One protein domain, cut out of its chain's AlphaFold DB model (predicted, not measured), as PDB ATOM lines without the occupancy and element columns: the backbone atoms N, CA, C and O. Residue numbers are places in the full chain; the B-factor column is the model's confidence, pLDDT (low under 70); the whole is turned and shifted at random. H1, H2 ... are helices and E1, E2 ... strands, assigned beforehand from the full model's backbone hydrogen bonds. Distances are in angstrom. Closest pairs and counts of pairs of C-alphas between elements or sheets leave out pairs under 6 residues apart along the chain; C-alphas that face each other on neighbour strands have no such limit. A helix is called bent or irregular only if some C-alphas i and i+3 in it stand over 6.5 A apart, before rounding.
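This is residues 327 to 544 of the 545 residues of the protein "DUF4157 domain-containing protein" of Microscilla marina ATCC 23134 (UniProt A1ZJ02). The model has two parts side by side: a cluster of helices, H1 to H3, at one end, and at the other a small twisted sheet, E2 E6 E5 E4, with H6 and H7 over one face. The long helix H4 runs from the helical cluster toward the strand part, where a separate two-stranded ribbon, E1 and E3, comes close to E2. The printed part has 218 residues with seven named helices and six named strands, in the order H1 H2 H3 H4 E1 H5 H6 H7 E2 E3 E4 E5 E6; the class is mixed, and both sheets are antiparallel. It is compact, with a radius of gyration of the C-alphas of 16.7 A, and spans 45 by 40 by 35 A.

H1, residues 336 to 345, and H2, residues 350 to 363, form a helical hairpin: they touch at a shallow tilt of 32 degrees, opposite ways, with Leu 343 and Arg 353 closest, 6.2 A between C-alphas. H1 is irregular, but only just: C-alphas 341 and 344 are 6.9 A apart. H3, residues 374 to 381, is touched by residues 355 to 359 of H2 alone, about perpendicular at 82 degrees; the closest C-alphas, of Val 356 and Ala 381, are 5.6 A apart. H3 and H4, residues 384 to 401, form a second helical hairpin at a shallow tilt of 25 degrees, with the C-alphas of Ala 379 and Ala 387 closest at 4.9 A. E1, residues 412 to 418, and E3, residues 491 to 497, are antiparallel neighbours; N 414 and O 495 are 2.9 A apart, within hydrogen-bond range. H5, residues 422 to 427, follows E1 and touches no helix. H6, residues 440 to 451, and H1 touch only at their ends, with the C-alphas of Leu 342 and His 442 closest at 6.1 A. H6 and H7, residues 456 to 467, are on the same face of the sheet of E2, residues 480 to 482, E6, residues 530 to 533, E5, residues 523 to 527, and E4, residues 509 to 512, in that order across it: two layers, helices on one face of a sheet. H7 has a height over the sheet of 9.9 A and runs across the strands, at 79 degrees to E5 on the local plane. E4, E5 and E6 are a meander, each strand the antiparallel neighbour of the one before. Within hydrogen-bond range are N 511 and O 524 at 2.8 A, N 525 and O 532 at 2.8 A, and N 531 and O 482 at 2.8 A. Arg 416 of E1 and Thr 482 of E2 have C-alphas 5.1 A apart, the closest of the two strands. Every O i to N i+4 pair is within hydrogen-bond range in H2, H3, H4, H5 and H6; in H1 it is 4 of 6 and in H7 6 of 8.

H1 begins at C-alpha 336, (-98.769, 61.916, 85.677), and is 15.1 A long; H2 is 20.5 A. H4, the longest helix, runs 25.7 A to C-alpha 401 at (-74.422, 71.031, 86.336). H7 is 18.0 A long, E1 19.1 A and E3 19.0 A. E6 ends at C-alpha 533, (-79.187, 70.994, 72.352).

The two C-alphas farthest apart, of Thr 365 and Gly 409, are 49.4 A from each other. The printed part has no cut. The links H5 to H6, H7 to E2 and E3 to E4 are long. The mean pLDDT of the printed part is 82.6; among the residues under 70 are 361 to 370 and 467 to 476.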
ATOM      1  N   LYS A 327     -98.143  67.631  66.062       53.66
ATOM      2  CA  LYS A 327     -96.837  68.214  66.424       53.66
ATOM      3  C   LYS A 327     -96.081  67.341  67.424       53.66
ATOM      4  O   LYS A 327     -96.619  66.918  68.437       53.66
ATOM      5  N   LYS A 328     -94.803  67.103  67.130       63.97
ATOM      6  CA  LYS A 328     -93.863  66.330  67.951       63.97
ATOM      7  C   LYS A 328     -93.387  67.168  69.139       63.97
ATOM      8  O   LYS A 328     -92.584  68.086  68.962       63.97
ATOM      9  N   THR A 329     -93.930  66.909  70.327       71.06
ATOM     10  CA  THR A 329     -93.696  67.713  71.539       71.06
ATOM     11  C   THR A 329     -92.595  67.118  72.425       71.06
ATOM     12  O   THR A 329     -92.160  65.979  72.245       71.06
ATOM     13  N   SER A 330     -92.146  67.870  73.436       70.75
ATOM     14  CA  SER A 330     -91.331  67.274  74.513       70.75
ATOM     15  C   SER A 330     -92.138  66.318  75.404       70.75
ATOM     16  O   SER A 330     -91.583  65.402  76.007       70.75
ATOM     17  N   LEU A 331     -93.463  66.475  75.432       79.75
ATOM     18  CA  LEU A 331     -94.365  65.770  76.338       79.75
ATOM     19  C   LEU A 331     -94.919  64.452  75.762       79.75
ATOM     20  O   LEU A 331     -95.705  63.800  76.436       79.75
ATOM     21  N   GLU A 332     -94.452  64.005  74.583       76.44
ATOM     22  CA  GLU A 332     -94.820  62.735  73.905       76.44
ATOM     23  C   GLU A 332     -94.795  61.464  74.797       76.44
ATOM     24  O   GLU A 332     -95.321  60.429  74.396       76.44
ATOM     25  N   HIS A 333     -94.154  61.511  75.969       77.25
ATOM     26  CA  HIS A 333     -93.977  60.389  76.902       77.25
ATOM     27  C   HIS A 333     -94.399  60.690  78.347       77.25
ATOM     28  O   HIS A 333     -94.163  59.867  79.233       77.25
ATOM     29  N   VAL A 334     -94.928  61.884  78.613       79.62
ATOM     30  CA  VAL A 334     -95.166  62.353  79.977       79.62
ATOM     31  C   VAL A 334     -96.541  61.876  80.433       79.62
ATOM     32  O   VAL A 334     -97.559  62.331  79.926       79.62
ATOM     33  N   THR A 335     -96.554  60.940  81.380       82.38
ATOM     34  CA  THR A 335     -97.719  60.595  82.210       82.38
ATOM     35  C   THR A 335     -97.693  61.417  83.500       82.38
ATOM     36  O   THR A 335     -96.662  62.017  83.819       82.38
ATOM     37  N   LYS A 336     -98.764  61.377  84.303       79.19
ATOM     38  CA  LYS A 336     -98.769  61.916  85.677       79.19
ATOM     39  C   LYS A 336     -97.532  61.524  86.509       79.19
ATOM     40  O   LYS A 336     -96.930  62.388  87.148       79.19
ATOM     41  N   ASP A 337     -97.110  60.257  86.482       80.50
ATOM     42  CA  ASP A 337     -95.951  59.778  87.258       80.50
ATOM     43  C   ASP A 337     -94.629  60.375  86.751       80.50
ATOM     44  O   ASP A 337     -93.800  60.838  87.537       80.50
ATOM     45  N   VAL A 338     -94.449  60.426  85.425       82.50
ATOM     46  CA  VAL A 338     -93.278  61.059  84.795       82.50
ATOM     47  C   VAL A 338     -93.263  62.558  85.098       82.50
ATOM     48  O   VAL A 338     -92.223  63.096  85.467       82.50
ATOM     49  N   LEU A 339     -94.410  63.237  85.015       86.50
ATOM     50  CA  LEU A 339     -94.533  64.652  85.365       86.50
ATOM     51  C   LEU A 339     -94.178  64.895  86.838       86.50
ATOM     52  O   LEU A 339     -93.408  65.804  87.132       86.50
ATOM     53  N   THR A 340     -94.664  64.045  87.746       86.88
ATOM     54  CA  THR A 340     -94.357  64.100  89.186       86.88
ATOM     55  C   THR A 340     -92.853  63.977  89.447       86.88
ATOM     56  O   THR A 340     -92.307  64.734  90.248       86.88
ATOM     57  N   ALA A 341     -92.165  63.077  88.734       85.69
ATOM     58  CA  ALA A 341     -90.715  62.913  88.833       85.69
ATOM     59  C   ALA A 341     -89.921  64.081  88.213       85.69
ATOM     60  O   ALA A 341     -88.860  64.438  88.723       85.69
ATOM     61  N   LEU A 342     -90.421  64.697  87.135       93.38
ATOM     62  CA  LEU A 342     -89.736  65.792  86.437       93.38
ATOM     63  C   LEU A 342     -89.953  67.167  87.078       93.38
ATOM     64  O   LEU A 342     -89.050  68.004  87.042       93.38
ATOM     65  N   LEU A 343     -91.119  67.421  87.673       92.69
ATOM     66  CA  LEU A 343     -91.501  68.725  88.219       92.69
ATOM     67  C   LEU A 343     -90.507  69.355  89.221       92.69
ATOM     68  O   LEU A 343     -90.304  70.566  89.118       92.69
ATOM     69  N   PRO A 344     -89.823  68.615  90.123       95.25
ATOM     70  CA  PRO A 344     -88.774  69.171  90.991       95.25
ATOM     71  C   PRO A 344     -87.632  69.871  90.238       95.25
ATOM     72  O   PRO A 344     -87.040  70.811  90.759       95.25
ATOM     73  N   SER A 345     -87.345  69.455  88.999       96.12
ATOM     74  CA  SER A 345     -86.325  70.087  88.148       96.12
ATOM     75  C   SER A 345     -86.801  71.379  87.459       96.12
ATOM     76  O   SER A 345     -85.990  72.089  86.868       96.12
ATOM     77  N   TYR A 346     -88.097  71.701  87.555       96.50
ATOM     78  CA  TYR A 346     -88.742  72.877  86.953       96.50
ATOM     79  C   TYR A 346     -89.275  73.882  87.979       96.50
ATOM     80  O   TYR A 346     -89.275  75.082  87.702       96.50
ATOM     81  N   LEU A 347     -89.752  73.405  89.130       93.62
ATOM     82  CA  LEU A 347     -90.367  74.196  90.193       93.62
ATOM     83  C   LEU A 347     -89.827  73.700  91.547       93.62
ATOM     84  O   LEU A 347     -90.118  72.565  91.930       93.62
ATOM     85  N   PRO A 348     -89.037  74.507  92.283       90.12
ATOM     86  CA  PRO A 348     -88.478  74.080  93.566       90.12
ATOM     87  C   PRO A 348     -89.537  74.021  94.678       90.12
ATOM     88  O   PRO A 348     -89.453  73.166  95.560       90.12
ATOM     89  N   ASP A 349     -90.543  74.895  94.634       89.81
ATOM     90  CA  ASP A 349     -91.630  74.937  95.615       89.81
ATOM     91  C   ASP A 349     -92.550  73.703  95.525       89.81
ATOM     92  O   ASP A 349     -92.659  73.084  94.469       89.81
ATOM     93  N   VAL A 350     -93.169  73.296  96.639       81.69
ATOM     94  CA  VAL A 350     -94.014  72.086  96.707       81.69
ATOM     95  C   VAL A 350     -95.456  72.363  96.266       81.69
ATOM     96  O   VAL A 350     -96.060  71.517  95.605       81.69
ATOM     97  N   GLU A 351     -96.002  73.535  96.588       70.00
ATOM     98  CA  GLU A 351     -97.395  73.908  96.314       70.00
ATOM     99  C   GLU A 351     -97.582  74.287  94.836       70.00
ATOM    100  O   GLU A 351     -98.541  73.839  94.201       70.00
ATOM    101  N   ASP A 352     -96.606  74.990  94.243       81.69
ATOM    102  CA  ASP A 352     -96.507  75.195  92.789       81.69
ATOM    103  C   ASP A 352     -96.555  73.836  92.051       81.69
ATOM    104  O   ASP A 352     -97.308  73.655  91.091       81.69
ATOM    105  N   ARG A 353     -95.776  72.842  92.509       90.19
ATOM    106  CA  ARG A 353     -95.728  71.507  91.884       90.19
ATOM    107  C   ARG A 353     -97.050  70.760  91.990       90.19
ATOM    108  O   ARG A 353     -97.488  70.198  90.988       90.19
ATOM    109  N   GLN A 354     -97.688  70.765  93.161       73.62
ATOM    110  CA  GLN A 354     -98.987  70.114  93.331       73.62
ATOM    111  C   GLN A 354    -100.050  70.772  92.442       73.62
ATOM    112  O   GLN A 354    -100.776  70.067  91.754       73.62
ATOM    113  N   THR A 355    -100.057  72.104  92.345       68.81
ATOM    114  CA  THR A 355    -100.986  72.847  91.474       68.81
ATOM    115  C   THR A 355    -100.847  72.446  89.998       68.81
ATOM    116  O   THR A 355    -101.845  72.346  89.286       68.81
ATOM    117  N   VAL A 356     -99.626  72.163  89.522       80.31
ATOM    118  CA  VAL A 356     -99.395  71.680  88.146       80.31
ATOM    119  C   VAL A 356     -99.841  70.224  87.954       80.31
ATOM    120  O   VAL A 356    -100.303  69.881  86.866       80.31
ATOM    121  N   LEU A 357     -99.749  69.375  88.985       82.56
ATOM    122  CA  LEU A 357    -100.273  68.002  88.944       82.56
ATOM    123  C   LEU A 357    -101.804  67.976  88.968       82.56
ATOM    124  O   LEU A 357    -102.403  67.333  88.111       82.56
ATOM    125  N   ASP A 358    -102.430  68.736  89.866       75.44
ATOM    126  CA  ASP A 358    -103.888  68.881  89.948       75.44
ATOM    127  C   ASP A 358    -104.452  69.406  88.615       75.44
ATOM    128  O   ASP A 358    -105.445  68.892  88.094       75.44
ATOM    129  N   PHE A 359    -103.773  70.389  88.011       74.00
ATOM    130  CA  PHE A 359    -104.095  70.885  86.673       74.00
ATOM    131  C   PHE A 359    -103.919  69.801  85.598       74.00
ATOM    132  O   PHE A 359    -104.788  69.655  84.742       74.00
ATOM    133  N   TRP A 360    -102.838  69.014  85.625       75.69
ATOM    134  CA  TRP A 360    -102.632  67.921  84.666       75.69
ATOM    135  C   TRP A 360    -103.760  66.881  84.731       75.69
ATOM    136  O   TRP A 360    -104.310  66.522  83.691       75.69
ATOM    137  N   GLU A 361    -104.184  66.469  85.928       68.44
ATOM    138  CA  GLU A 361    -105.291  65.514  86.116       68.44
ATOM    139  C   GLU A 361    -106.628  66.023  85.552       68.44
ATOM    140  O   GLU A 361    -107.427  65.236  85.038       68.44
ATOM    141  N   MET A 362    -106.861  67.340  85.569       54.97
ATOM    142  CA  MET A 362    -108.043  67.953  84.949       54.97
ATOM    143  C   MET A 362    -108.044  67.881  83.410       54.97
ATOM    144  O   MET A 362    -109.115  67.994  82.815       54.97
ATOM    145  N   PHE A 363    -106.888  67.680  82.764       53.41
ATOM    146  CA  PHE A 363    -106.747  67.615  81.299       53.41
ATOM    147  C   PHE A 363    -106.349  66.229  80.762       53.41
ATOM    148  O   PHE A 363    -106.608  65.940  79.597       53.41
ATOM    149  N   GLU A 364    -105.800  65.329  81.586       48.34
ATOM    150  CA  GLU A 364    -105.425  63.956  81.189       48.34
ATOM    151  C   GLU A 364    -106.642  63.106  80.743       48.34
ATOM    152  O   GLU A 364    -106.483  62.076  80.094       48.34
ATOM    153  N   THR A 365    -107.869  63.581  81.005       40.41
ATOM    154  CA  THR A 365    -109.133  62.981  80.534       40.41
ATOM    155  C   THR A 365    -109.596  63.423  79.130       40.41
ATOM    156  O   THR A 365    -110.497  62.789  78.583       40.41
ATOM    157  N   GLU A 366    -108.980  64.442  78.508       42.41
ATOM    158  CA  GLU A 366    -109.251  64.880  77.120       42.41
ATOM    159  C   GLU A 366    -107.943  65.198  76.349       42.41
ATOM    160  O   GLU A 366    -107.614  66.359  76.110       42.41
ATOM    161  N   ASP A 367    -107.218  64.158  75.911       46.34
ATOM    162  CA  ASP A 367    -105.990  64.229  75.085       46.34
ATOM    163  C   ASP A 367    -104.889  65.181  75.620       46.34
ATOM    164  O   ASP A 367    -104.703  66.314  75.163       46.34
ATOM    165  N   SER A 368    -104.040  64.664  76.517       44.47
ATOM    166  CA  SER A 368    -102.908  65.384  77.140       44.47
ATOM    167  C   SER A 368    -101.817  65.899  76.176       44.47
ATOM    168  O   SER A 368    -100.916  66.632  76.584       44.47
ATOM    169  N   THR A 369    -101.893  65.578  74.879       50.50
ATOM    170  CA  THR A 369    -100.883  65.923  73.854       50.50
ATOM    171  C   THR A 369    -100.924  67.382  73.368       50.50
ATOM    172  O   THR A 369    -100.173  67.758  72.469       50.50
ATOM    173  N   SER A 370    -101.772  68.229  73.956       58.09
ATOM    174  CA  SER A 370    -101.966  69.627  73.537       58.09
ATOM    175  C   SER A 370    -100.836  70.595  73.937       58.09
ATOM    176  O   SER A 370    -100.671  71.638  73.297       58.09
ATOM    177  N   PHE A 371    -100.023  70.258  74.945       70.50
ATOM    178  CA  PHE A 371     -98.929  71.104  75.445       70.50
ATOM    179  C   PHE A 371     -97.572  70.778  74.781       70.50
ATOM    180  O   PHE A 371     -97.209  69.619  74.583       70.50
ATOM    181  N   GLN A 372     -96.775  71.806  74.461       73.50
ATOM    182  CA  GLN A 372     -95.474  71.672  73.784       73.50
ATOM    183  C   GLN A 372     -94.310  71.414  74.762       73.50
ATOM    184  O   GLN A 372     -93.374  70.671  74.429       73.50
ATOM    185  N   SER A 373     -94.356  72.014  75.961       82.19
ATOM    186  CA  SER A 373     -93.308  71.939  76.991       82.19
ATOM    187  C   SER A 373     -93.837  72.077  78.424       82.19
ATOM    188  O   SER A 373     -94.909  72.639  78.644       82.19
ATOM    189  N   ILE A 374     -93.062  71.606  79.416       88.06
ATOM    190  CA  ILE A 374     -93.402  71.764  80.846       88.06
ATOM    191  C   ILE A 374     -93.551  73.252  81.229       88.06
ATOM    192  O   ILE A 374     -94.551  73.584  81.860       88.06
ATOM    193  N   PRO A 375     -92.691  74.196  80.790       88.44
ATOM    194  CA  PRO A 375     -92.942  75.617  81.027       88.44
ATOM    195  C   PRO A 375     -94.227  76.157  80.383       88.44
ATOM    196  O   PRO A 375     -94.793  77.112  80.907       88.44
ATOM    197  N   GLN A 376     -94.728  75.566  79.289       79.69
ATOM    198  CA  GLN A 376     -96.047  75.930  78.760       79.69
ATOM    199  C   GLN A 376     -97.176  75.404  79.659       79.69
ATOM    200  O   GLN A 376     -98.102  76.153  79.952       79.69
ATOM    201  N   LEU A 377     -97.087  74.159  80.141       80.94
ATOM    202  CA  LEU A 377     -98.024  73.600  81.125       80.94
ATOM    203  C   LEU A 377     -98.069  74.461  82.404       80.94
ATOM    204  O   LEU A 377     -99.145  74.836  82.863       80.94
ATOM    205  N   ILE A 378     -96.901  74.872  82.913       83.56
ATOM    206  CA  ILE A 378     -96.772  75.812  84.039       83.56
ATOM    207  C   ILE A 378     -97.423  77.165  83.709       83.56
ATOM    208  O   ILE A 378     -98.101  77.729  84.560       83.56
ATOM    209  N   ALA A 379     -97.291  77.673  82.478       77.56
ATOM    210  CA  ALA A 379     -97.932  78.928  82.075       77.56
ATOM    211  C   ALA A 379     -99.470  78.864  82.115       77.56
ATOM    212  O   ALA A 379    -100.106  79.881  82.383       77.56
ATOM    213  N   PHE A 380    -100.061  77.688  81.875       72.25
ATOM    214  CA  PHE A 380    -101.505  77.469  81.992       72.25
ATOM    215  C   PHE A 380    -101.967  77.219  83.437       72.25
ATOM    216  O   PHE A 380    -103.027  77.714  83.811       72.25
ATOM    217  N   ALA A 381    -101.187  76.493  84.246       73.81
ATOM    218  CA  ALA A 381    -101.545  76.158  85.629       73.81
ATOM    219  C   ALA A 381    -101.272  77.292  86.641       73.81
ATOM    220  O   ALA A 381    -102.048  77.496  87.569       73.81
ATOM    221  N   LEU A 382    -100.165  78.023  86.462       70.56
ATOM    222  CA  LEU A 382     -99.617  79.001  87.416       70.56
ATOM    223  C   LEU A 382     -99.349  80.391  86.804       70.56
ATOM    224  O   LEU A 382     -98.947  81.316  87.509       70.56
ATOM    225  N   GLY A 383     -99.568  80.563  85.499       68.25
ATOM    226  CA  GLY A 383     -99.378  81.833  84.798       68.25
ATOM    227  C   GLY A 383     -97.972  82.051  84.223       68.25
ATOM    228  O   GLY A 383     -96.994  81.375  84.552       68.25
ATOM    229  N   ASN A 384     -97.868  83.031  83.319       73.44
ATOM    230  CA  ASN A 384     -96.648  83.287  82.542       73.44
ATOM    231  C   ASN A 384     -95.432  83.671  83.398       73.44
ATOM    232  O   ASN A 384     -94.310  83.330  83.029       73.44
ATOM    233  N   ASP A 385     -95.622  84.346  84.534       76.69
ATOM    234  CA  ASP A 385     -94.505  84.750  85.394       76.69
ATOM    235  C   ASP A 385     -93.857  83.534  86.066       76.69
ATOM    236  O   ASP A 385     -92.644  83.365  85.970       76.69
ATOM    237  N   LYS A 386     -94.663  82.603  86.594       84.88
ATOM    238  CA  LYS A 386     -94.200  81.302  87.102       84.88
ATOM    239  C   LYS A 386     -93.541  80.446  86.020       84.88
ATOM    240  O   LYS A 386     -92.526  79.795  86.270       84.88
ATOM    241  N   ALA A 387     -94.044  80.498  84.787       81.25
ATOM    242  CA  ALA A 387     -93.373  79.865  83.655       81.25
ATOM    243  C   ALA A 387     -92.006  80.500  83.352       81.25
ATOM    244  O   ALA A 387     -91.050  79.780  83.073       81.25
ATOM    245  N   ASN A 388     -91.876  81.826  83.433       82.62
ATOM    246  CA  ASN A 388     -90.607  82.526  83.225       82.62
ATOM    247  C   ASN A 388     -89.609  82.277  84.373       82.62
ATOM    248  O   ASN A 388     -88.427  82.050  84.101       82.62
ATOM    249  N   GLU A 389     -90.075  82.233  85.626       90.50
ATOM    250  CA  GLU A 389     -89.298  81.772  86.787       90.50
ATOM    251  C   GLU A 389     -88.771  80.351  86.557       90.50
ATOM    252  O   GLU A 389     -87.572  80.113  86.697       90.50
ATOM    253  N   SER A 390     -89.630  79.430  86.110       94.00
ATOM    254  CA  SER A 390     -89.257  78.045  85.805       94.00
ATOM    255  C   SER A 390     -88.234  77.941  84.663       94.00
ATOM    256  O   SER A 390     -87.211  77.271  84.808       94.00
ATOM    257  N   LYS A 391     -88.431  78.672  83.551       91.75
ATOM    258  CA  LYS A 391     -87.459  78.737  82.438       91.75
ATOM    259  C   LYS A 391     -86.080  79.208  82.908       91.75
ATOM    260  O   LYS A 391     -85.073  78.647  82.476       91.75
ATOM    261  N   LYS A 392     -86.039  80.211  83.794       92.94
ATOM    262  CA  LYS A 392     -84.802  80.723  84.399       92.94
ATOM    263  C   LYS A 392     -84.184  79.720  85.380       92.94
ATOM    264  O   LYS A 392     -82.978  79.504  85.347       92.94
ATOM    265  N   TYR A 393     -84.989  79.088  86.233       95.44
ATOM    266  CA  TYR A 393     -84.518  78.070  87.171       95.44
ATOM    267  C   TYR A 393     -83.820  76.923  86.426       95.44
ATOM    268  O   TYR A 393     -82.678  76.593  86.742       95.44
ATOM    269  N   VAL A 394     -84.448  76.393  85.371       96.25
ATOM    270  CA  VAL A 394     -83.872  75.338  84.523       96.25
ATOM    271  C   VAL A 394     -82.574  75.786  83.845       96.25
ATOM    272  O   VAL A 394     -81.590  75.046  83.880       96.25
ATOM    273  N   SER A 395     -82.528  76.989  83.252       93.31
ATOM    274  CA  SER A 395     -81.299  77.478  82.607       93.31
ATOM    275  C   SER A 395     -80.148  77.665  83.596       93.31
ATOM    276  O   SER A 395     -78.992  77.413  83.256       93.31
ATOM    277  N   GLU A 396     -80.447  78.054  84.835       94.62
ATOM    278  CA  GLU A 396     -79.468  78.118  85.910       94.62
ATOM    279  C   GLU A 396     -78.988  76.737  86.374       94.62
ATOM    280  O   GLU A 396     -77.776  76.545  86.473       94.62
ATOM    281  N   GLN A 397     -79.881  75.780  86.664       96.12
ATOM    282  CA  GLN A 397     -79.455  74.459  87.153       96.12
ATOM    283  C   GLN A 397     -78.676  73.686  86.083       96.12
ATOM    284  O   GLN A 397     -77.591  73.187  86.370       96.12
ATOM    285  N   ASN A 398     -79.140  73.689  84.828       96.19
ATOM    286  CA  ASN A 398     -78.415  73.050  83.728       96.19
ATOM    287  C   ASN A 398     -76.998  73.633  83.567       96.19
ATOM    288  O   ASN A 398     -76.041  72.885  83.382       96.19
ATOM    289  N   ALA A 399     -76.834  74.958  83.668       94.00
ATOM    290  CA  ALA A 399     -75.527  75.605  83.552       94.00
ATOM    291  C   ALA A 399     -74.600  75.356  84.756       94.00
ATOM    292  O   ALA A 399     -73.383  75.289  84.570       94.00
ATOM    293  N   LYS A 400     -75.158  75.203  85.967       95.06
ATOM    294  CA  LYS A 400     -74.420  74.807  87.183       95.06
ATOM    295  C   LYS A 400     -73.935  73.353  87.095       95.06
ATOM    296  O   LYS A 400     -72.825  73.068  87.527       95.06
ATOM    297  N   SER A 401     -74.735  72.460  86.510       94.88
ATOM    298  CA  SER A 401     -74.422  71.031  86.336       94.88
ATOM    299  C   SER A 401     -73.553  70.711  85.112       94.88
ATOM    300  O   SER A 401     -73.016  69.607  85.007       94.88
ATOM    301  N   ALA A 402     -73.421  71.631  84.157       93.12
ATOM    302  CA  ALA A 402     -72.586  71.432  82.978       93.12
ATOM    303  C   ALA A 402     -71.084  71.530  83.352       93.12
ATOM    304  O   ALA A 402     -70.706  72.459  84.072       93.12
ATOM    305  N   PRO A 403     -70.202  70.627  82.880       91.69
ATOM    306  CA  PRO A 403     -68.783  70.596  83.265       91.69
ATOM    307  C   PRO A 403     -67.991  71.823  82.778       91.69
ATOM    308  O   PRO A 403     -68.417  72.537  81.869       91.69
ATOM    309  N   ASP A 404     -66.821  72.097  83.352       87.12
ATOM    310  CA  ASP A 404     -65.983  73.215  82.894       87.12
ATOM    311  C   ASP A 404     -65.218  72.898  81.601       87.12
ATOM    312  O   ASP A 404     -64.995  71.739  81.236       87.12
ATOM    313  N   SER A 405     -64.849  73.940  80.857       74.38
ATOM    314  CA  SER A 405     -64.163  73.806  79.572       74.38
ATOM    315  C   SER A 405     -62.804  73.110  79.734       74.38
ATOM    316  O   SER A 405     -62.012  73.432  80.614       74.38
ATOM    317  N   GLY A 406     -62.542  72.118  78.877       68.06
ATOM    318  CA  GLY A 406     -61.314  71.313  78.898       68.06
ATOM    319  C   GLY A 406     -61.324  70.101  79.841       68.06
ATOM    320  O   GLY A 406     -60.491  69.219  79.657       68.06
ATOM    321  N   THR A 407     -62.273  69.993  80.780       68.00
ATOM    322  CA  THR A 407     -62.325  68.889  81.772       68.00
ATOM    323  C   THR A 407     -62.382  67.482  81.165       68.00
ATOM    324  O   THR A 407     -61.826  66.551  81.737       68.00
ATOM    325  N   THR A 408     -63.013  67.321  80.001       68.19
ATOM    326  CA  THR A 408     -63.164  66.037  79.293       68.19
ATOM    327  C   THR A 408     -62.042  65.744  78.289       68.19
ATOM    328  O   THR A 408     -62.070  64.712  77.625       68.19
ATOM    329  N   GLY A 409     -61.078  66.656  78.105       74.31
ATOM    330  CA  GLY A 409     -60.001  66.529  77.111       74.31
ATOM    331  C   GLY A 409     -60.442  66.581  75.636       74.31
ATOM    332  O   GLY A 409     -59.590  66.598  74.749       74.31
ATOM    333  N   VAL A 410     -61.748  66.641  75.353       81.44
ATOM    334  CA  VAL A 410     -62.327  66.696  74.001       81.44
ATOM    335  C   VAL A 410     -63.364  67.810  73.893       81.44
ATOM    336  O   VAL A 410     -64.112  68.080  74.830       81.44
ATOM    337  N   SER A 411     -63.444  68.453  72.731       90.12
ATOM    338  CA  SER A 411     -64.450  69.482  72.470       90.12
ATOM    339  C   SER A 411     -64.938  69.477  71.026       90.12
ATOM    340  O   SER A 411     -64.283  68.953  70.124       90.12
ATOM    341  N   SER A 412     -66.111  70.076  70.818       92.81
ATOM    342  CA  SER A 412     -66.696  70.317  69.499       92.81
ATOM    343  C   SER A 412     -66.945  71.807  69.324       92.81
ATOM    344  O   SER A 412     -67.599  72.425  70.166       92.81
ATOM    345  N   SER A 413     -66.436  72.368  68.224       93.50
ATOM    346  CA  SER A 413     -66.703  73.750  67.825       93.50
ATOM    347  C   SER A 413     -67.929  73.798  66.916       93.50
ATOM    348  O   SER A 413     -67.971  73.116  65.892       93.50
ATOM    349  N   LEU A 414     -68.900  74.624  67.286       93.81
ATOM    350  CA  LEU A 414     -70.144  74.883  66.565       93.81
ATOM    351  C   LEU A 414     -70.365  76.397  66.456       93.81
ATOM    352  O   LEU A 414     -69.738  77.184  67.167       93.81
ATOM    353  N   GLU A 415     -71.278  76.816  65.588       93.06
ATOM    354  CA  GLU A 415     -71.636  78.217  65.387       93.06
ATOM    355  C   GLU A 415     -73.149  78.443  65.480       93.06
ATOM    356  O   GLU A 415     -73.969  77.583  65.139       93.06
ATOM    357  N   ARG A 416     -73.531  79.639  65.934       90.44
ATOM    358  CA  ARG A 416     -74.923  80.095  65.962       90.44
ATOM    359  C   ARG A 416     -75.009  81.588  65.670       90.44
ATOM    360  O   ARG A 416     -74.447  82.392  66.407       90.44
ATOM    361  N   ALA A 417     -75.795  81.957  64.663       87.50
ATOM    362  CA  ALA A 417     -76.302  83.319  64.535       87.50
ATOM    363  C   ALA A 417     -77.429  83.564  65.555       87.50
ATOM    364  O   ALA A 417     -78.374  82.775  65.644       87.50
ATOM    365  N   ASP A 418     -77.351  84.663  66.303       86.62
ATOM    366  CA  ASP A 418     -78.429  85.155  67.165       86.62
ATOM    367  C   ASP A 418     -78.590  86.676  66.979       86.62
ATOM    368  O   ASP A 418     -77.660  87.368  66.562       86.62
ATOM    369  N   GLY A 419     -79.792  87.194  67.243       86.44
ATOM    370  CA  GLY A 419     -80.090  88.630  67.145       86.44
ATOM    371  C   GLY A 419     -79.788  89.404  68.431       86.44
ATOM    372  O   GLY A 419     -79.785  90.632  68.424       86.44
ATOM    373  N   ARG A 420     -79.551  88.694  69.541       85.88
ATOM    374  CA  ARG A 420     -79.135  89.281  70.819       85.88
ATOM    375  C   ARG A 420     -77.652  89.639  70.811       85.88
ATOM    376  O   ARG A 420     -76.838  88.969  70.175       85.88
ATOM    377  N   ASN A 421     -77.300  90.665  71.580       89.25
ATOM    378  CA  ASN A 421     -75.911  91.039  71.840       89.25
ATOM    379  C   ASN A 421     -75.272  90.151  72.944       89.25
ATOM    380  O   ASN A 421     -76.001  89.446  73.654       89.25
ATOM    381  N   PRO A 422     -73.933  90.178  73.123       91.31
ATOM    382  CA  PRO A 422     -73.246  89.298  74.071       91.31
ATOM    383  C   PRO A 422     -73.747  89.438  75.516       91.31
ATOM    384  O   PRO A 422     -73.986  88.435  76.184       91.31
ATOM    385  N   GLU A 423     -73.990  90.666  75.983       90.94
ATOM    386  CA  GLU A 423     -74.471  90.920  77.347       90.94
ATOM    387  C   GLU A 423     -75.908  90.420  77.563       90.94
ATOM    388  O   GLU A 423     -76.211  89.887  78.623       90.94
ATOM    389  N   GLN A 424     -76.788  90.484  76.559       88.31
ATOM    390  CA  GLN A 424     -78.131  89.888  76.638       88.31
ATOM    391  C   GLN A 424     -78.091  88.356  76.751       88.31
ATOM    392  O   GLN A 424     -78.913  87.768  77.455       88.31
ATOM    393  N   ILE A 425     -77.152  87.696  76.068       89.88
ATOM    394  CA  ILE A 425     -76.986  86.233  76.128       89.88
ATOM    395  C   ILE A 425     -76.389  85.838  77.487       89.88
ATOM    396  O   ILE A 425     -76.923  84.965  78.163       89.88
ATOM    397  N   LYS A 426     -75.364  86.560  77.947       90.50
ATOM    398  CA  LYS A 426     -74.756  86.432  79.280       90.50
ATOM    399  C   LYS A 426     -75.761  86.659  80.421       90.50
ATOM    400  O   LYS A 426     -75.819  85.853  81.343       90.50
ATOM    401  N   LEU A 427     -76.622  87.679  80.327       87.19
ATOM    402  CA  LEU A 427     -77.721  87.938  81.275       87.19
ATOM    403  C   LEU A 427     -78.817  86.860  81.252       87.19
ATOM    404  O   LEU A 427     -79.488  86.657  82.260       87.19
ATOM    405  N   SER A 428     -78.992  86.156  80.128       83.88
ATOM    406  CA  SER A 428     -79.863  84.971  80.032       83.88
ATOM    407  C   SER A 428     -79.124  83.651  80.305       83.88
ATOM    408  O   SER A 428     -79.694  82.585  80.090       83.88
ATOM    409  N   ASN A 429     -77.892  83.722  80.828       90.44
ATOM    410  CA  ASN A 429     -76.997  82.607  81.155       90.44
ATOM    411  C   ASN A 429     -76.624  81.691  79.967       90.44
ATOM    412  O   ASN A 429     -76.059  80.613  80.160       90.44
ATOM    413  N   GLY A 430     -76.881  82.137  78.732       93.69
ATOM    414  CA  GLY A 430     -76.559  81.399  77.520       93.69
ATOM    415  C   GLY A 430     -77.655  81.379  76.453       93.69
ATOM    416  O   GLY A 430     -78.538  82.240  76.370       93.69
ATOM    417  N   PHE A 431     -77.585  80.369  75.587       93.31
ATOM    418  CA  PHE A 431     -78.636  80.076  74.615       93.31
ATOM    419  C   PHE A 431     -79.664  79.101  75.196       93.31
ATOM    420  O   PHE A 431     -79.309  78.039  75.697       93.31
ATOM    421  N   HIS A 432     -80.951  79.420  75.052       90.06
ATOM    422  CA  HIS A 432     -82.072  78.585  75.495       90.06
ATOM    423  C   HIS A 432     -83.193  78.610  74.447       90.06
ATOM    424  O   HIS A 432     -83.288  79.560  73.665       90.06
ATOM    425  N   GLY A 433     -84.018  77.561  74.414       82.62
ATOM    426  CA  GLY A 433     -85.203  77.516  73.552       82.62
ATOM    427  C   GLY A 433     -86.266  78.521  74.003       82.62
ATOM    428  O   GLY A 433     -86.363  78.831  75.190       82.62
ATOM    429  N   TRP A 434     -87.090  79.025  73.077       73.81
ATOM    430  CA  TRP A 434     -88.166  79.979  73.405       73.81
ATOM    431  C   TRP A 434     -89.204  79.384  74.379       73.81
ATOM    432  O   TRP A 434     -89.760  80.098  75.218       73.81
ATOM    433  N   GLY A 435     -89.411  78.064  74.340       74.19
ATOM    434  CA  GLY A 435     -90.227  77.329  75.311       74.19
ATOM    435  C   GLY A 435     -89.551  77.016  76.641       74.19
ATOM    436  O   GLY A 435     -90.172  76.354  77.469       74.19
ATOM    437  N   GLY A 436     -88.324  77.497  76.863       83.75
ATOM    438  CA  GLY A 436     -87.421  77.002  77.902       83.75
ATOM    439  C   GLY A 436     -86.694  75.740  77.449       83.75
ATOM    440  O   GLY A 436     -87.280  74.898  76.779       83.75
ATOM    441  N   SER A 437     -85.421  75.598  77.812       88.44
ATOM    442  CA  SER A 437     -84.697  74.335  77.618       88.44
ATOM    443  C   SER A 437     -85.351  73.192  78.410       88.44
ATOM    444  O   SER A 437     -86.046  73.426  79.403       88.44
ATOM    445  N   MET A 438     -85.102  71.943  78.014       94.88
ATOM    446  CA  MET A 438     -85.374  70.805  78.895       94.88
ATOM    447  C   MET A 438     -84.487  70.894  80.143       94.88
ATOM    448  O   MET A 438     -83.325  71.288  80.033       94.88
ATOM    449  N   SER A 439     -84.985  70.495  81.315       96.88
ATOM    450  CA  SER A 439     -84.088  70.137  82.419       96.88
ATOM    451  C   SER A 439     -83.277  68.894  82.043       96.88
ATOM    452  O   SER A 439     -83.658  68.149  81.136       96.88
ATOM    453  N   ILE A 440     -82.157  68.663  82.727       96.06
ATOM    454  CA  ILE A 440     -81.318  67.478  82.497       96.06
ATOM    455  C   ILE A 440     -82.143  66.186  82.603       96.06
ATOM    456  O   ILE A 440     -82.136  65.382  81.672       96.06
ATOM    457  N   ASP A 441     -82.938  66.022  83.661       93.25
ATOM    458  CA  ASP A 441     -83.729  64.802  83.869       93.25
ATOM    459  C   ASP A 441     -84.872  64.649  82.857       93.25
ATOM    460  O   ASP A 441     -85.166  63.535  82.419       93.25
ATOM    461  N   HIS A 442     -85.460  65.757  82.388       95.50
ATOM    462  CA  HIS A 442     -86.437  65.712  81.299       95.50
ATOM    463  C   HIS A 442     -85.774  65.326  79.973       95.50
ATOM    464  O   HIS A 442     -86.313  64.487  79.255       95.50
ATOM    465  N   ALA A 443     -84.582  65.846  79.667       94.94
ATOM    466  CA  ALA A 443     -83.831  65.449  78.477       94.94
ATOM    467  C   ALA A 443     -83.435  63.959  78.520       94.94
ATOM    468  O   ALA A 443     -83.602  63.262  77.519       94.94
ATOM    469  N   ARG A 444     -82.997  63.445  79.680       92.31
ATOM    470  CA  ARG A 444     -82.728  62.012  79.907       92.31
ATOM    471  C   ARG A 444     -83.985  61.166  79.695       92.31
ATOM    472  O   ARG A 444     -83.984  60.271  78.848       92.31
ATOM    473  N   SER A 445     -85.072  61.481  80.408       89.12
ATOM    474  CA  SER A 445     -86.356  60.774  80.299       89.12
ATOM    475  C   SER A 445     -86.878  60.777  78.864       89.12
ATOM    476  O   SER A 445     -87.280  59.731  78.355       89.12
ATOM    477  N   TRP A 446     -86.810  61.921  78.181       90.94
ATOM    478  CA  TRP A 446     -87.252  62.061  76.800       90.94
ATOM    479  C   TRP A 446     -86.391  61.232  75.833       90.94
ATOM    480  O   TRP A 446     -86.938  60.514  74.996       90.94
ATOM    481  N   VAL A 447     -85.058  61.223  75.959       89.75
ATOM    482  CA  VAL A 447     -84.210  60.371  75.099       89.75
ATOM    483  C   VAL A 447     -84.515  58.885  75.325       89.75
ATOM    484  O   VAL A 447     -84.699  58.144  74.358       89.75
ATOM    485  N   ILE A 448     -84.632  58.449  76.580       86.56
ATOM    486  CA  ILE A 448     -84.923  57.052  76.939       86.56
ATOM    487  C   ILE A 448     -86.317  56.634  76.446       86.56
ATOM    488  O   ILE A 448     -86.481  55.561  75.861       86.56
ATOM    489  N   ASN A 449     -87.333  57.474  76.662       84.38
ATOM    490  CA  ASN A 449     -88.725  57.107  76.423       84.38
ATOM    491  C   ASN A 449     -89.258  57.445  75.030       84.38
ATOM    492  O   ASN A 449     -90.194  56.775  74.595       84.38
ATOM    493  N   VAL A 450     -88.665  58.417  74.335       86.94
ATOM    494  CA  VAL A 450     -89.091  58.890  73.009       86.94
ATOM    495  C   VAL A 450     -88.032  58.582  71.954       86.94
ATOM    496  O   VAL A 450     -88.322  57.871  70.993       86.94
ATOM    497  N   TRP A 451     -86.801  59.082  72.103       88.75
ATOM    498  CA  TRP A 451     -85.790  58.990  71.038       88.75
ATOM    499  C   TRP A 451     -85.314  57.563  70.774       88.75
ATOM    500  O   TRP A 451     -85.255  57.124  69.624       88.75
ATOM    501  N   ASN A 452     -84.991  56.817  71.828       89.00
ATOM    502  CA  ASN A 452     -84.418  55.477  71.712       89.00
ATOM    503  C   ASN A 452     -85.442  54.427  71.253       89.00
ATOM    504  O   ASN A 452     -85.044  53.390  70.732       89.00
ATOM    505  N   LYS A 453     -86.748  54.719  71.365       87.44
ATOM    506  CA  LYS A 453     -87.839  53.843  70.905       87.44
ATOM    507  C   LYS A 453     -88.279  54.101  69.451       87.44
ATOM    508  O   LYS A 453     -88.984  53.270  68.886       87.44
ATOM    509  N   LYS A 454     -87.875  55.219  68.826       85.12
ATOM    510  CA  LYS A 454     -88.176  55.526  67.409       85.12
ATOM    511  C   LYS A 454     -87.222  54.812  66.452       85.12
ATOM    512  O   LYS A 454     -86.021  54.708  66.713       85.12
ATOM    513  N   LYS A 455     -87.740  54.387  65.298       87.25
ATOM    514  CA  LYS A 455     -86.963  53.701  64.255       87.25
ATOM    515  C   LYS A 455     -85.953  54.644  63.597       87.25
ATOM    516  O   LYS A 455     -86.186  55.845  63.469       87.25
ATOM    517  N   THR A 456     -84.868  54.078  63.075       81.12
ATOM    518  CA  THR A 456     -83.813  54.761  62.301       81.12
ATOM    519  C   THR A 456     -84.363  55.667  61.185       81.12
ATOM    520  O   THR A 456     -83.856  56.767  60.974       81.12
ATOM    521  N   SER A 457     -85.435  55.242  60.511       79.75
ATOM    522  CA  SER A 457     -86.135  56.004  59.464       79.75
ATOM    523  C   SER A 457     -86.965  57.186  59.989       79.75
ATOM    524  O   SER A 457     -87.154  58.169  59.281       79.75
ATOM    525  N   GLU A 458     -87.450  57.116  61.229       83.75
ATOM    526  CA  GLU A 458     -88.338  58.116  61.837       83.75
ATOM    527  C   GLU A 458     -87.544  59.290  62.437       83.75
ATOM    528  O   GLU A 458     -88.006  60.433  62.398       83.75
ATOM    529  N   LYS A 459     -86.327  59.029  62.941       86.62
ATOM    530  CA  LYS A 459     -85.438  60.028  63.574       86.62
ATOM    531  C   LYS A 459     -85.075  61.194  62.650       86.62
ATOM    532  O   LYS A 459     -85.039  62.338  63.096       86.62
ATOM    533  N   ALA A 460     -84.853  60.919  61.361       81.69
ATOM    534  CA  ALA A 460     -84.531  61.945  60.368       81.69
ATOM    535  C   ALA A 460     -85.692  62.931  60.158       81.69
ATOM    536  O   ALA A 460     -85.484  64.140  60.232       81.69
ATOM    537  N   GLY A 461     -86.916  62.424  59.968       78.31
ATOM    538  CA  GLY A 461     -88.113  63.264  59.862       78.31
ATOM    539  C   GLY A 461     -88.408  64.017  61.160       78.31
ATOM    540  O   GLY A 461     -88.690  65.206  61.127       78.31
ATOM    541  N   TRP A 462     -88.247  63.364  62.316       78.00
ATOM    542  CA  TRP A 462     -88.491  63.981  63.625       78.00
ATOM    543  C   TRP A 462     -87.624  65.233  63.872       78.00
ATOM    544  O   TRP A 462     -88.151  66.247  64.320       78.00
ATOM    545  N   LEU A 463     -86.337  65.220  63.496       78.06
ATOM    546  CA  LEU A 463     -85.479  66.412  63.599       78.06
ATOM    547  C   LEU A 463     -85.893  67.535  62.619       78.06
ATOM    548  O   LEU A 463     -85.789  68.713  62.960       78.06
ATOM    549  N   GLN A 464     -86.398  67.191  61.427       74.88
ATOM    550  CA  GLN A 464     -86.914  68.176  60.462       74.88
ATOM    551  C   GLN A 464     -88.236  68.806  60.925       74.88
ATOM    552  O   GLN A 464     -88.409  70.015  60.793       74.88
ATOM    553  N   ASP A 465     -89.135  68.027  61.529       73.00
ATOM    554  CA  ASP A 465     -90.403  68.530  62.076       73.00
ATOM    555  C   ASP A 465     -90.190  69.497  63.247       73.00
ATOM    556  O   ASP A 465     -91.004  70.390  63.470       73.00
ATOM    557  N   TRP A 466     -89.085  69.350  63.984       72.50
ATOM    558  CA  TRP A 466     -88.605  70.356  64.930       72.50
ATOM    559  C   TRP A 466     -88.048  71.586  64.201       72.50
ATOM    560  O   TRP A 466     -88.545  72.692  64.404       72.50
ATOM    561  N   LYS A 467     -87.098  71.415  63.270       65.25
ATOM    562  CA  LYS A 467     -86.523  72.511  62.458       65.25
ATOM    563  C   LYS A 467     -87.587  73.393  61.780       65.25
ATOM    564  O   LYS A 467     -87.405  74.608  61.687       65.25
ATOM    565  N   ALA A 468     -88.701  72.809  61.338       55.16
ATOM    566  CA  ALA A 468     -89.811  73.506  60.688       55.16
ATOM    567  C   ALA A 468     -90.539  74.524  61.595       55.16
ATOM    568  O   ALA A 468     -91.038  75.530  61.091       55.16
ATOM    569  N   GLN A 469     -90.539  74.329  62.921       54.94
ATOM    570  CA  GLN A 469     -91.235  75.165  63.922       54.94
ATOM    571  C   GLN A 469     -90.498  76.488  64.237       54.94
ATOM    572  O   GLN A 469     -90.549  76.998  65.353       54.94
ATOM    573  N   THR A 470     -89.724  77.027  63.286       52.69
ATOM    574  CA  THR A 470     -88.773  78.134  63.528       52.69
ATOM    575  C   THR A 470     -89.076  79.417  62.745       52.69
ATOM    576  O   THR A 470     -88.212  80.286  62.622       52.69
ATOM    577  N   SER A 471     -90.301  79.557  62.222       44.72
ATOM    578  CA  SER A 471     -90.723  80.687  61.372       44.72
ATOM    579  C   SER A 471     -91.793  81.611  61.978       44.72
ATOM    580  O   SER A 471     -92.125  82.624  61.362       44.72
ATOM    581  N   SER A 472     -92.311  81.327  63.181       42.19
ATOM    582  CA  SER A 472     -93.331  82.155  63.846       42.19
ATOM    583  C   SER A 472     -93.006  82.433  65.318       42.19
ATOM    584  O   SER A 472     -92.387  81.622  66.000       42.19
ATOM    585  N   SER A 473     -93.474  83.571  65.839       35.56
ATOM    586  CA  SER A 473     -93.372  83.926  67.266       35.56
ATOM    587  C   SER A 473     -94.319  83.127  68.175       35.56
ATOM    588  O   SER A 473     -94.327  83.341  69.387       35.56
ATOM    589  N   SER A 474     -95.119  82.217  67.609       39.97
ATOM    590  CA  SER A 474     -96.096  81.382  68.319       39.97
ATOM    591  C   SER A 474     -95.619  79.955  68.616       39.97
ATOM    592  O   SER A 474     -96.402  79.164  69.136       39.97
ATOM    593  N   GLU A 475     -94.368  79.601  68.306       51.19
ATOM    594  CA  GLU A 475     -93.839  78.246  68.528       51.19
ATOM    595  C   GLU A 475     -92.721  78.237  69.579       51.19
ATOM    596  O   GLU A 475     -91.600  78.709  69.376       51.19
ATOM    597  N   GLN A 476     -93.056  77.710  70.758       63.56
ATOM    598  CA  GLN A 476     -92.204  77.709  71.943       63.56
ATOM    599  C   GLN A 476     -91.339  76.441  71.981       63.56
ATOM    600  O   GLN A 476     -91.498  75.572  72.836       63.56
ATOM    601  N   VAL A 477     -90.391  76.344  71.044       74.88
ATOM    602  CA  VAL A 477     -89.491  75.184  70.939       74.88
ATOM    603  C   VAL A 477     -88.612  75.002  72.197       74.88
ATOM    604  O   VAL A 477     -88.056  75.992  72.693       74.88
ATOM    605  N   PRO A 478     -88.450  73.767  72.721       81.94
ATOM    606  CA  PRO A 478     -87.789  73.511  74.006       81.94
ATOM    607  C   PRO A 478     -86.265  73.265  73.917       81.94
ATOM    608  O   PRO A 478     -85.682  72.619  74.785       81.94
ATOM    609  N   TYR A 479     -85.608  73.723  72.848       87.38
ATOM    610  CA  TYR A 479     -84.224  73.366  72.510       87.38
ATOM    611  C   TYR A 479     -83.464  74.520  71.830       87.38
ATOM    612  O   TYR A 479     -84.056  75.524  71.431       87.38
ATOM    613  N   VAL A 480     -82.146  74.367  71.650       90.00
ATOM    614  CA  VAL A 480     -81.288  75.319  70.917       90.00
ATOM    615  C   VAL A 480     -80.703  74.687  69.660       90.00
ATOM    616  O   VAL A 480     -79.934  73.736  69.746       90.00
ATOM    617  N   ALA A 481     -81.011  75.263  68.498       88.81
ATOM    618  CA  ALA A 481     -80.373  74.927  67.226       88.81
ATOM    619  C   ALA A 481     -79.014  75.637  67.039       88.81
ATOM    620  O   ALA A 481     -78.883  76.830  67.343       88.81
ATOM    621  N   THR A 482     -78.039  74.911  66.493       90.56
ATOM    622  CA  THR A 482     -76.676  75.354  66.136       90.56
ATOM    623  C   THR A 482     -76.205  74.623  64.873       90.56
ATOM    624  O   THR A 482     -76.771  73.588  64.530       90.56
ATOM    625  N   GLY A 483     -75.187  75.124  64.174       89.38
ATOM    626  CA  GLY A 483     -74.618  74.477  62.984       89.38
ATOM    627  C   GLY A 483     -73.106  74.286  63.084       89.38
ATOM    628  O   GLY A 483     -72.457  74.840  63.966       89.38
ATOM    629  N   TRP A 484     -72.531  73.527  62.151       88.88
ATOM    630  CA  TRP A 484     -71.070  73.427  61.990       88.88
ATOM    631  C   TRP A 484     -70.454  74.698  61.388       88.88
ATOM    632  O   TRP A 484     -69.278  74.977  61.592       88.88
ATOM    633  N   THR A 485     -71.269  75.472  60.669       84.00
ATOM    634  CA  THR A 485     -70.980  76.817  60.165       84.00
ATOM    635  C   THR A 485     -72.240  77.673  60.270       84.00
ATOM    636  O   THR A 485     -73.363  77.168  60.165       84.00
ATOM    637  N   SER A 486     -72.080  78.978  60.479       75.62
ATOM    638  CA  SER A 486     -73.205  79.912  60.534       75.62
ATOM    639  C   SER A 486     -73.826  80.141  59.148       75.62
ATOM    640  O   SER A 486     -73.192  80.683  58.247       75.62
ATOM    641  N   GLN A 487     -75.090  79.735  58.975       62.62
ATOM    642  CA  GLN A 487     -75.842  79.840  57.708       62.62
ATOM    643  C   GLN A 487     -76.943  80.921  57.720       62.62
ATOM    644  O   GLN A 487     -77.757  80.988  56.800       62.62
ATOM    645  N   LYS A 488     -77.033  81.745  58.773       64.56
ATOM    646  CA  LYS A 488     -78.098  82.750  58.951       64.56
ATOM    647  C   LYS A 488     -77.508  84.120  59.286       64.56
ATOM    648  O   LYS A 488     -76.486  84.211  59.954       64.56
ATOM    649  N   GLY A 489     -78.172  85.184  58.834       64.69
ATOM    650  CA  GLY A 489     -77.787  86.559  59.160       64.69
ATOM    651  C   GLY A 489     -78.012  86.888  60.639       64.69
ATOM    652  O   GLY A 489     -78.986  86.436  61.239       64.69
ATOM    653  N   GLY A 490     -77.110  87.682  61.212       74.00
ATOM    654  CA  GLY A 490     -77.099  88.052  62.627       74.00
ATOM    655  C   GLY A 490     -75.681  88.044  63.193       74.00
ATOM    656  O   GLY A 490     -74.707  87.847  62.463       74.00
ATOM    657  N   THR A 491     -75.558  88.240  64.502       86.06
ATOM    658  CA  THR A 491     -74.273  88.127  65.194       86.06
ATOM    659  C   THR A 491     -73.923  86.648  65.339       86.06
ATOM    660  O   THR A 491     -74.684  85.895  65.945       86.06
ATOM    661  N   THR A 492     -72.802  86.212  64.758       91.06
ATOM    662  CA  THR A 492     -72.361  84.809  64.822       91.06
ATOM    663  C   THR A 492     -71.493  84.576  66.051       91.06
ATOM    664  O   THR A 492     -70.439  85.186  66.199       91.06
ATOM    665  N   TYR A 493     -71.938  83.660  66.906       92.50
ATOM    666  CA  TYR A 493     -71.247  83.223  68.111       92.50
ATOM    667  C   TYR A 493     -70.606  81.858  67.889       92.50
ATOM    668  O   TYR A 493     -71.240  80.959  67.326       92.50
ATOM    669  N   LYS A 494     -69.377  81.689  68.383       94.69
ATOM    670  CA  LYS A 494     -68.689  80.393  68.414       94.69
ATOM    671  C   LYS A 494     -68.987  79.683  69.726       94.69
ATOM    672  O   LYS A 494     -69.011  80.304  70.785       94.69
ATOM    673  N   ILE A 495     -69.227  78.384  69.646       94.88
ATOM    674  CA  ILE A 495     -69.679  77.542  70.751       94.88
ATOM    675  C   ILE A 495     -68.691  76.385  70.877       94.88
ATOM    676  O   ILE A 495     -68.553  75.600  69.944       94.88
ATOM    677  N   SER A 496     -68.009  76.277  72.016       94.81
ATOM    678  CA  SER A 496     -67.036  75.216  72.302       94.81
ATOM    679  C   SER A 496     -67.532  74.370  73.470       94.81
ATOM    680  O   SER A 496     -67.364  74.735  74.635       94.81
ATOM    681  N   VAL A 497     -68.202  73.256  73.161       93.75
ATOM    682  CA  VAL A 497     -68.761  72.345  74.174       93.75
ATOM    683  C   VAL A 497     -67.779  71.213  74.503       93.75
ATOM    684  O   VAL A 497     -67.160  70.680  73.581       93.75
ATOM    685  N   PRO A 498     -67.642  70.805  75.783       93.19
ATOM    686  CA  PRO A 498     -66.669  69.808  76.247       93.19
ATOM    687  C   PRO A 498     -67.131  68.360  75.979       93.19
ATOM    688  O   PRO A 498     -67.200  67.527  76.879       93.19
ATOM    689  N   MET A 499     -67.496  68.062  74.733       92.19
ATOM    690  CA  MET A 499     -67.875  66.727  74.259       92.19
ATOM    691  C   MET A 499     -67.468  66.550  72.792       92.19
ATOM    692  O   MET A 499     -67.293  67.535  72.070       92.19
ATOM    693  N   LYS A 500     -67.371  65.303  72.321       91.38
ATOM    694  CA  LYS A 500     -67.155  64.983  70.903       91.38
ATOM    695  C   LYS A 500     -68.490  64.668  70.221       91.38
ATOM    696  O   LYS A 500     -69.086  63.627  70.476       91.38
ATOM    697  N   ILE A 501     -68.931  65.551  69.332       92.75
ATOM    698  CA  ILE A 501     -70.177  65.432  68.569       92.75
ATOM    699  C   ILE A 501     -69.834  64.942  67.158       92.75
ATOM    700  O   ILE A 501     -68.951  65.492  66.500       92.75
ATOM    701  N   GLY A 502     -70.513  63.900  66.679       88.56
ATOM    702  CA  GLY A 502     -70.418  63.462  65.284       88.56
ATOM    703  C   GLY A 502     -71.304  64.308  64.364       88.56
ATOM    704  O   GLY A 502     -72.291  64.881  64.812       88.56
ATOM    705  N   ASN A 503     -71.007  64.357  63.062       86.62
ATOM    706  CA  ASN A 503     -71.974  64.800  62.047       86.62
ATOM    707  C   ASN A 503     -72.507  63.563  61.296       86.62
ATOM    708  O   ASN A 503     -71.823  63.056  60.397       86.62
ATOM    709  N   PRO A 504     -73.700  63.052  61.650       81.62
ATOM    710  CA  PRO A 504     -74.259  61.888  60.989       81.62
ATOM    711  C   PRO A 504     -75.005  62.298  59.712       81.62
ATOM    712  O   PRO A 504     -76.088  62.887  59.723       81.62
ATOM    713  N   ARG A 505     -74.431  61.935  58.560       75.94
ATOM    714  CA  ARG A 505     -74.925  62.330  57.224       75.94
ATOM    715  C   ARG A 505     -76.287  61.729  56.834       75.94
ATOM    716  O   ARG A 505     -76.893  62.201  55.864       75.94
ATOM    717  N   VAL A 506     -76.741  60.683  57.533       77.62
ATOM    718  CA  VAL A 506     -77.887  59.833  57.147       77.62
ATOM    719  C   VAL A 506     -78.996  59.828  58.203       77.62
ATOM    720  O   VAL A 506     -80.109  60.249  57.901       77.62
ATOM    721  N   THR A 507     -78.704  59.400  59.434       85.38
ATOM    722  CA  THR A 507     -79.685  59.309  60.529       85.38
ATOM    723  C   THR A 507     -79.204  60.120  61.727       85.38
ATOM    724  O   THR A 507     -78.083  59.886  62.158       85.38
ATOM    725  N   PRO A 508     -80.014  61.028  62.300       91.56
ATOM    726  CA  PRO A 508     -79.609  61.771  63.483       91.56
ATOM    727  C   PRO A 508     -79.297  60.884  64.694       91.56
ATOM    728  O   PRO A 508     -80.010  59.917  64.979       91.56
ATOM    729  N   GLU A 509     -78.266  61.269  65.438       91.31
ATOM    730  CA  GLU A 509     -77.722  60.549  66.595       91.31
ATOM    731  C   GLU A 509     -77.730  61.453  67.834       91.31
ATOM    732  O   GLU A 509     -77.674  62.678  67.719       91.31
ATOM    733  N   VAL A 510     -77.835  60.852  69.023       93.56
ATOM    734  CA  VAL A 510     -77.802  61.574  70.306       93.56
ATOM    735  C   VAL A 510     -76.381  61.556  70.870       93.56
ATOM    736  O   VAL A 510     -75.728  60.516  70.849       93.56
ATOM    737  N   PHE A 511     -75.921  62.699  71.372       93.94
ATOM    738  CA  PHE A 511     -74.598  62.892  71.965       93.94
ATOM    739  C   PHE A 511     -74.729  63.537  73.346       93.94
ATOM    740  O   PHE A 511     -75.634  64.340  73.596       93.94
ATOM    741  N   PHE A 512     -73.819  63.176  74.247       94.00
ATOM    742  CA  PHE A 512     -73.754  63.689  75.609       94.00
ATOM    743  C   PHE A 512     -72.307  63.711  76.135       94.00
ATOM    744  O   PHE A 512     -71.386  63.255  75.463       94.00
ATOM    745  N   ASN A 513     -72.088  64.334  77.298       92.50
ATOM    746  CA  ASN A 513     -70.758  64.629  77.858       92.50
ATOM    747  C   ASN A 513     -70.216  63.570  78.844       92.50
ATOM    748  O   ASN A 513     -69.328  63.887  79.634       92.50
ATOM    749  N   ALA A 514     -70.790  62.371  78.848       89.31
ATOM    750  CA  ALA A 514     -70.485  61.271  79.762       89.31
ATOM    751  C   ALA A 514     -70.628  59.931  79.019       89.31
ATOM    752  O   ALA A 514     -71.167  59.911  77.912       89.31
ATOM    753  N   ASP A 515     -70.175  58.829  79.619       84.69
ATOM    754  CA  ASP A 515     -70.302  57.494  79.014       84.69
ATOM    755  C   ASP A 515     -71.711  56.894  79.199       84.69
ATOM    756  O   ASP A 515     -72.206  56.204  78.309       84.69
ATOM    757  N   ASP A 516     -72.398  57.217  80.306       87.56
ATOM    758  CA  ASP A 516     -73.811  56.886  80.538       87.56
ATOM    759  C   ASP A 516     -74.709  58.136  80.430       87.56
ATOM    760  O   ASP A 516     -74.340  59.256  80.799       87.56
ATOM    761  N   ILE A 517     -75.934  57.946  79.937       87.00
ATOM    762  CA  ILE A 517     -76.950  58.996  79.849       87.00
ATOM    763  C   ILE A 517     -77.449  59.453  81.231       87.00
ATOM    764  O   ILE A 517     -77.879  60.598  81.379       87.00
ATOM    765  N   MET A 518     -77.361  58.598  82.251       88.94
ATOM    766  CA  MET A 518     -77.712  58.936  83.634       88.94
ATOM    767  C   MET A 518     -76.714  59.906  84.283       88.94
ATOM    768  O   MET A 518     -77.090  60.623  85.208       88.94
ATOM    769  N   ASP A 519     -75.493  60.008  83.749       89.75
ATOM    770  CA  ASP A 519     -74.474  60.979  84.173       89.75
ATOM    771  C   ASP A 519     -74.416  62.219  83.261       89.75
ATOM    772  O   ASP A 519     -73.911  63.271  83.652       89.75
ATOM    773  N   ALA A 520     -74.997  62.152  82.059       91.56
ATOM    774  CA  ALA A 520     -75.041  63.260  81.106       91.56
ATOM    775  C   ALA A 520     -75.713  64.524  81.675       91.56
ATOM    776  O   ALA A 520     -76.838  64.455  82.171       91.56
ATOM    777  N   THR A 521     -75.072  65.690  81.532       94.19
ATOM    778  CA  THR A 521     -75.612  67.011  81.930       94.19
ATOM    779  C   THR A 521     -75.761  67.984  80.749       94.19
ATOM    780  O   THR A 521     -76.525  68.949  80.801       94.19
ATOM    781  N   ILE A 522     -75.113  67.687  79.625       94.88
ATOM    782  CA  ILE A 522     -75.336  68.294  78.315       94.88
ATOM    783  C   ILE A 522     -75.822  67.185  77.380       94.88
ATOM    784  O   ILE A 522     -75.125  66.189  77.203       94.88
ATOM    785  N   ILE A 523     -76.997  67.359  76.772       96.12
ATOM    786  CA  ILE A 523     -77.582  66.379  75.843       96.12
ATOM    787  C   ILE A 523     -77.993  67.095  74.555       96.12
ATOM    788  O   ILE A 523     -78.729  68.088  74.594       96.12
ATOM    789  N   CYS A 524     -77.533  66.592  73.410       95.06
ATOM    790  CA  CYS A 524     -77.885  67.115  72.094       95.06
ATOM    791  C   CYS A 524     -78.159  66.009  71.066       95.06
ATOM    792  O   CYS A 524     -77.781  64.853  71.241       95.06
ATOM    793  N   ILE A 525     -78.837  66.375  69.981       93.75
ATOM    794  CA  ILE A 525     -79.051  65.537  68.802       93.75
ATOM    795  C   ILE A 525     -78.294  66.182  67.648       93.75
ATOM    796  O   ILE A 525     -78.522  67.352  67.345       93.75
ATOM    797  N   SER A 526     -77.420  65.431  66.989       92.25
ATOM    798  CA  SER A 526     -76.744  65.881  65.773       92.25
ATOM    799  C   SER A 526     -77.422  65.300  64.539       92.25
ATOM    800  O   SER A 526     -77.760  64.117  64.507       92.25
ATOM    801  N   GLY A 527     -77.603  66.127  63.515       87.81
ATOM    802  CA  GLY A 527     -77.989  65.737  62.164       87.81
ATOM    803  C   GLY A 527     -77.040  66.333  61.122       87.81
ATOM    804  O   GLY A 527     -76.105  67.058  61.455       87.81
ATOM    805  N   ARG A 528     -77.314  66.048  59.842       79.69
ATOM    806  CA  ARG A 528     -76.452  66.367  58.683       79.69
ATOM    807  C   ARG A 528     -75.832  67.772  58.682       79.69
ATOM    808  O   ARG A 528     -74.669  67.917  58.322       79.69
ATOM    809  N   ASP A 529     -76.596  68.792  59.062       77.75
ATOM    810  CA  ASP A 529     -76.186  70.202  58.962       77.75
ATOM    811  C   ASP A 529     -76.396  70.986  60.273       77.75
ATOM    812  O   ASP A 529     -76.115  72.181  60.335       77.75
ATOM    813  N   GLU A 530     -76.925  70.344  61.321       84.81
ATOM    814  CA  GLU A 530     -77.497  71.032  62.486       84.81
ATOM    815  C   GLU A 530     -77.400  70.173  63.753       84.81
ATOM    816  O   GLU A 530     -77.676  68.973  63.725       84.81
ATOM    817  N   VAL A 531     -77.025  70.801  64.867       91.94
ATOM    818  CA  VAL A 531     -76.934  70.195  66.198       91.94
ATOM    819  C   VAL A 531     -77.914  70.902  67.132       91.94
ATOM    820  O   VAL A 531     -77.890  72.127  67.277       91.94
ATOM    821  N   VAL A 532     -78.789  70.121  67.759       92.00
ATOM    822  CA  VAL A 532     -79.900  70.581  68.598       92.00
ATOM    823  C   VAL A 532     -79.654  70.198  70.056       92.00
ATOM    824  O   VAL A 532     -79.700  69.025  70.409       92.00
ATOM    825  N   PHE A 533     -79.412  71.186  70.917       94.31
ATOM    826  CA  PHE A 533     -79.187  70.994  72.352       94.31
ATOM    827  C   PHE A 533     -80.507  71.023  73.121       94.31
ATOM    828  O   PHE A 533     -81.217  72.032  73.099       94.31
ATOM    829  N   LEU A 534     -80.808  69.937  73.837       94.44
ATOM    830  CA  LEU A 534     -82.023  69.786  74.642       94.44
ATOM    831  C   LEU A 534     -81.920  70.584  75.949       94.44
ATOM    832  O   LEU A 534     -82.812  71.362  76.285       94.44
ATOM    833  N   THR A 535     -80.788  70.451  76.649       95.00
ATOM    834  CA  THR A 535     -80.523  71.127  77.935       95.00
ATOM    835  C   THR A 535     -80.038  72.574  77.784       95.00
ATOM    836  O   THR A 535     -79.992  73.326  78.758       95.00
ATOM    837  N   GLY A 536     -79.756  73.014  76.555       94.38
ATOM    838  CA  GLY A 536     -79.352  74.383  76.244       94.38
ATOM    839  C   GLY A 536     -77.841  74.641  76.217       94.38
ATOM    840  O   GLY A 536     -77.013  73.737  76.247       94.38
ATOM    841  N   ILE A 537     -77.556  75.927  76.030       95.75
ATOM    842  CA  ILE A 537     -76.325  76.659  75.687       95.75
ATOM    843  C   ILE A 537     -75.553  77.415  76.780       95.75
ATOM    844  O   ILE A 537     -75.454  78.624  76.577       95.75
ATOM    845  N   PRO A 538     -75.051  76.850  77.900       95.44
ATOM    846  CA  PRO A 538     -74.443  77.643  78.979       95.44
ATOM    847  C   PRO A 538     -73.408  78.676  78.505       95.44
ATOM    848  O   PRO A 538     -72.523  78.355  77.709       95.44
ATOM    849  N   TRP A 539     -73.482  79.906  79.034       94.69
ATOM    850  CA  TRP A 539     -72.640  81.037  78.606       94.69
ATOM    851  C   TRP A 539     -71.135  80.727  78.604       94.69
ATOM    852  O   TRP A 539     -70.427  81.180  77.711       94.69
ATOM    853  N   LYS A 540     -70.645  79.890  79.531       93.69
ATOM    854  CA  LYS A 540     -69.224  79.499  79.618       93.69
ATOM    855  C   LYS A 540     -68.675  78.722  78.407       93.69
ATOM    856  O   LYS A 540     -67.465  78.546  78.312       93.69
ATOM    857  N   TYR A 541     -69.532  78.284  77.481       95.19
ATOM    858  CA  TYR A 541     -69.135  77.678  76.202       95.19
ATOM    859  C   TYR A 541     -69.222  78.646  75.014       95.19
ATOM    860  O   TYR A 541     -68.802  78.293  73.911       95.19
ATOM    861  N   ILE A 542     -69.788  79.841  75.207       94.69
ATOM    862  CA  ILE A 542     -70.048  80.814  74.147       94.69
ATOM    863  C   ILE A 542     -68.899  81.822  74.105       94.69
ATOM    864  O   ILE A 542     -68.677  82.584  75.041       94.69
ATOM    865  N   THR A 543     -68.189  81.854  72.983       93.00
ATOM    866  CA  THR A 543     -67.223  82.911  72.678       93.00
ATOM    867  C   THR A 543     -67.968  84.053  71.992       93.00
ATOM    868  O   THR A 543     -68.685  83.827  71.010       93.00
ATOM    869  N   ALA A 544     -67.823  85.270  72.518       81.94
ATOM    870  CA  ALA A 544     -68.309  86.476  71.851       81.94
ATOM    871  C   ALA A 544     -67.550  86.708  70.518       81.94
ATOM    872  O   ALA A 544     -66.439  86.194  70.378       81.94
TER     873      ALA A 544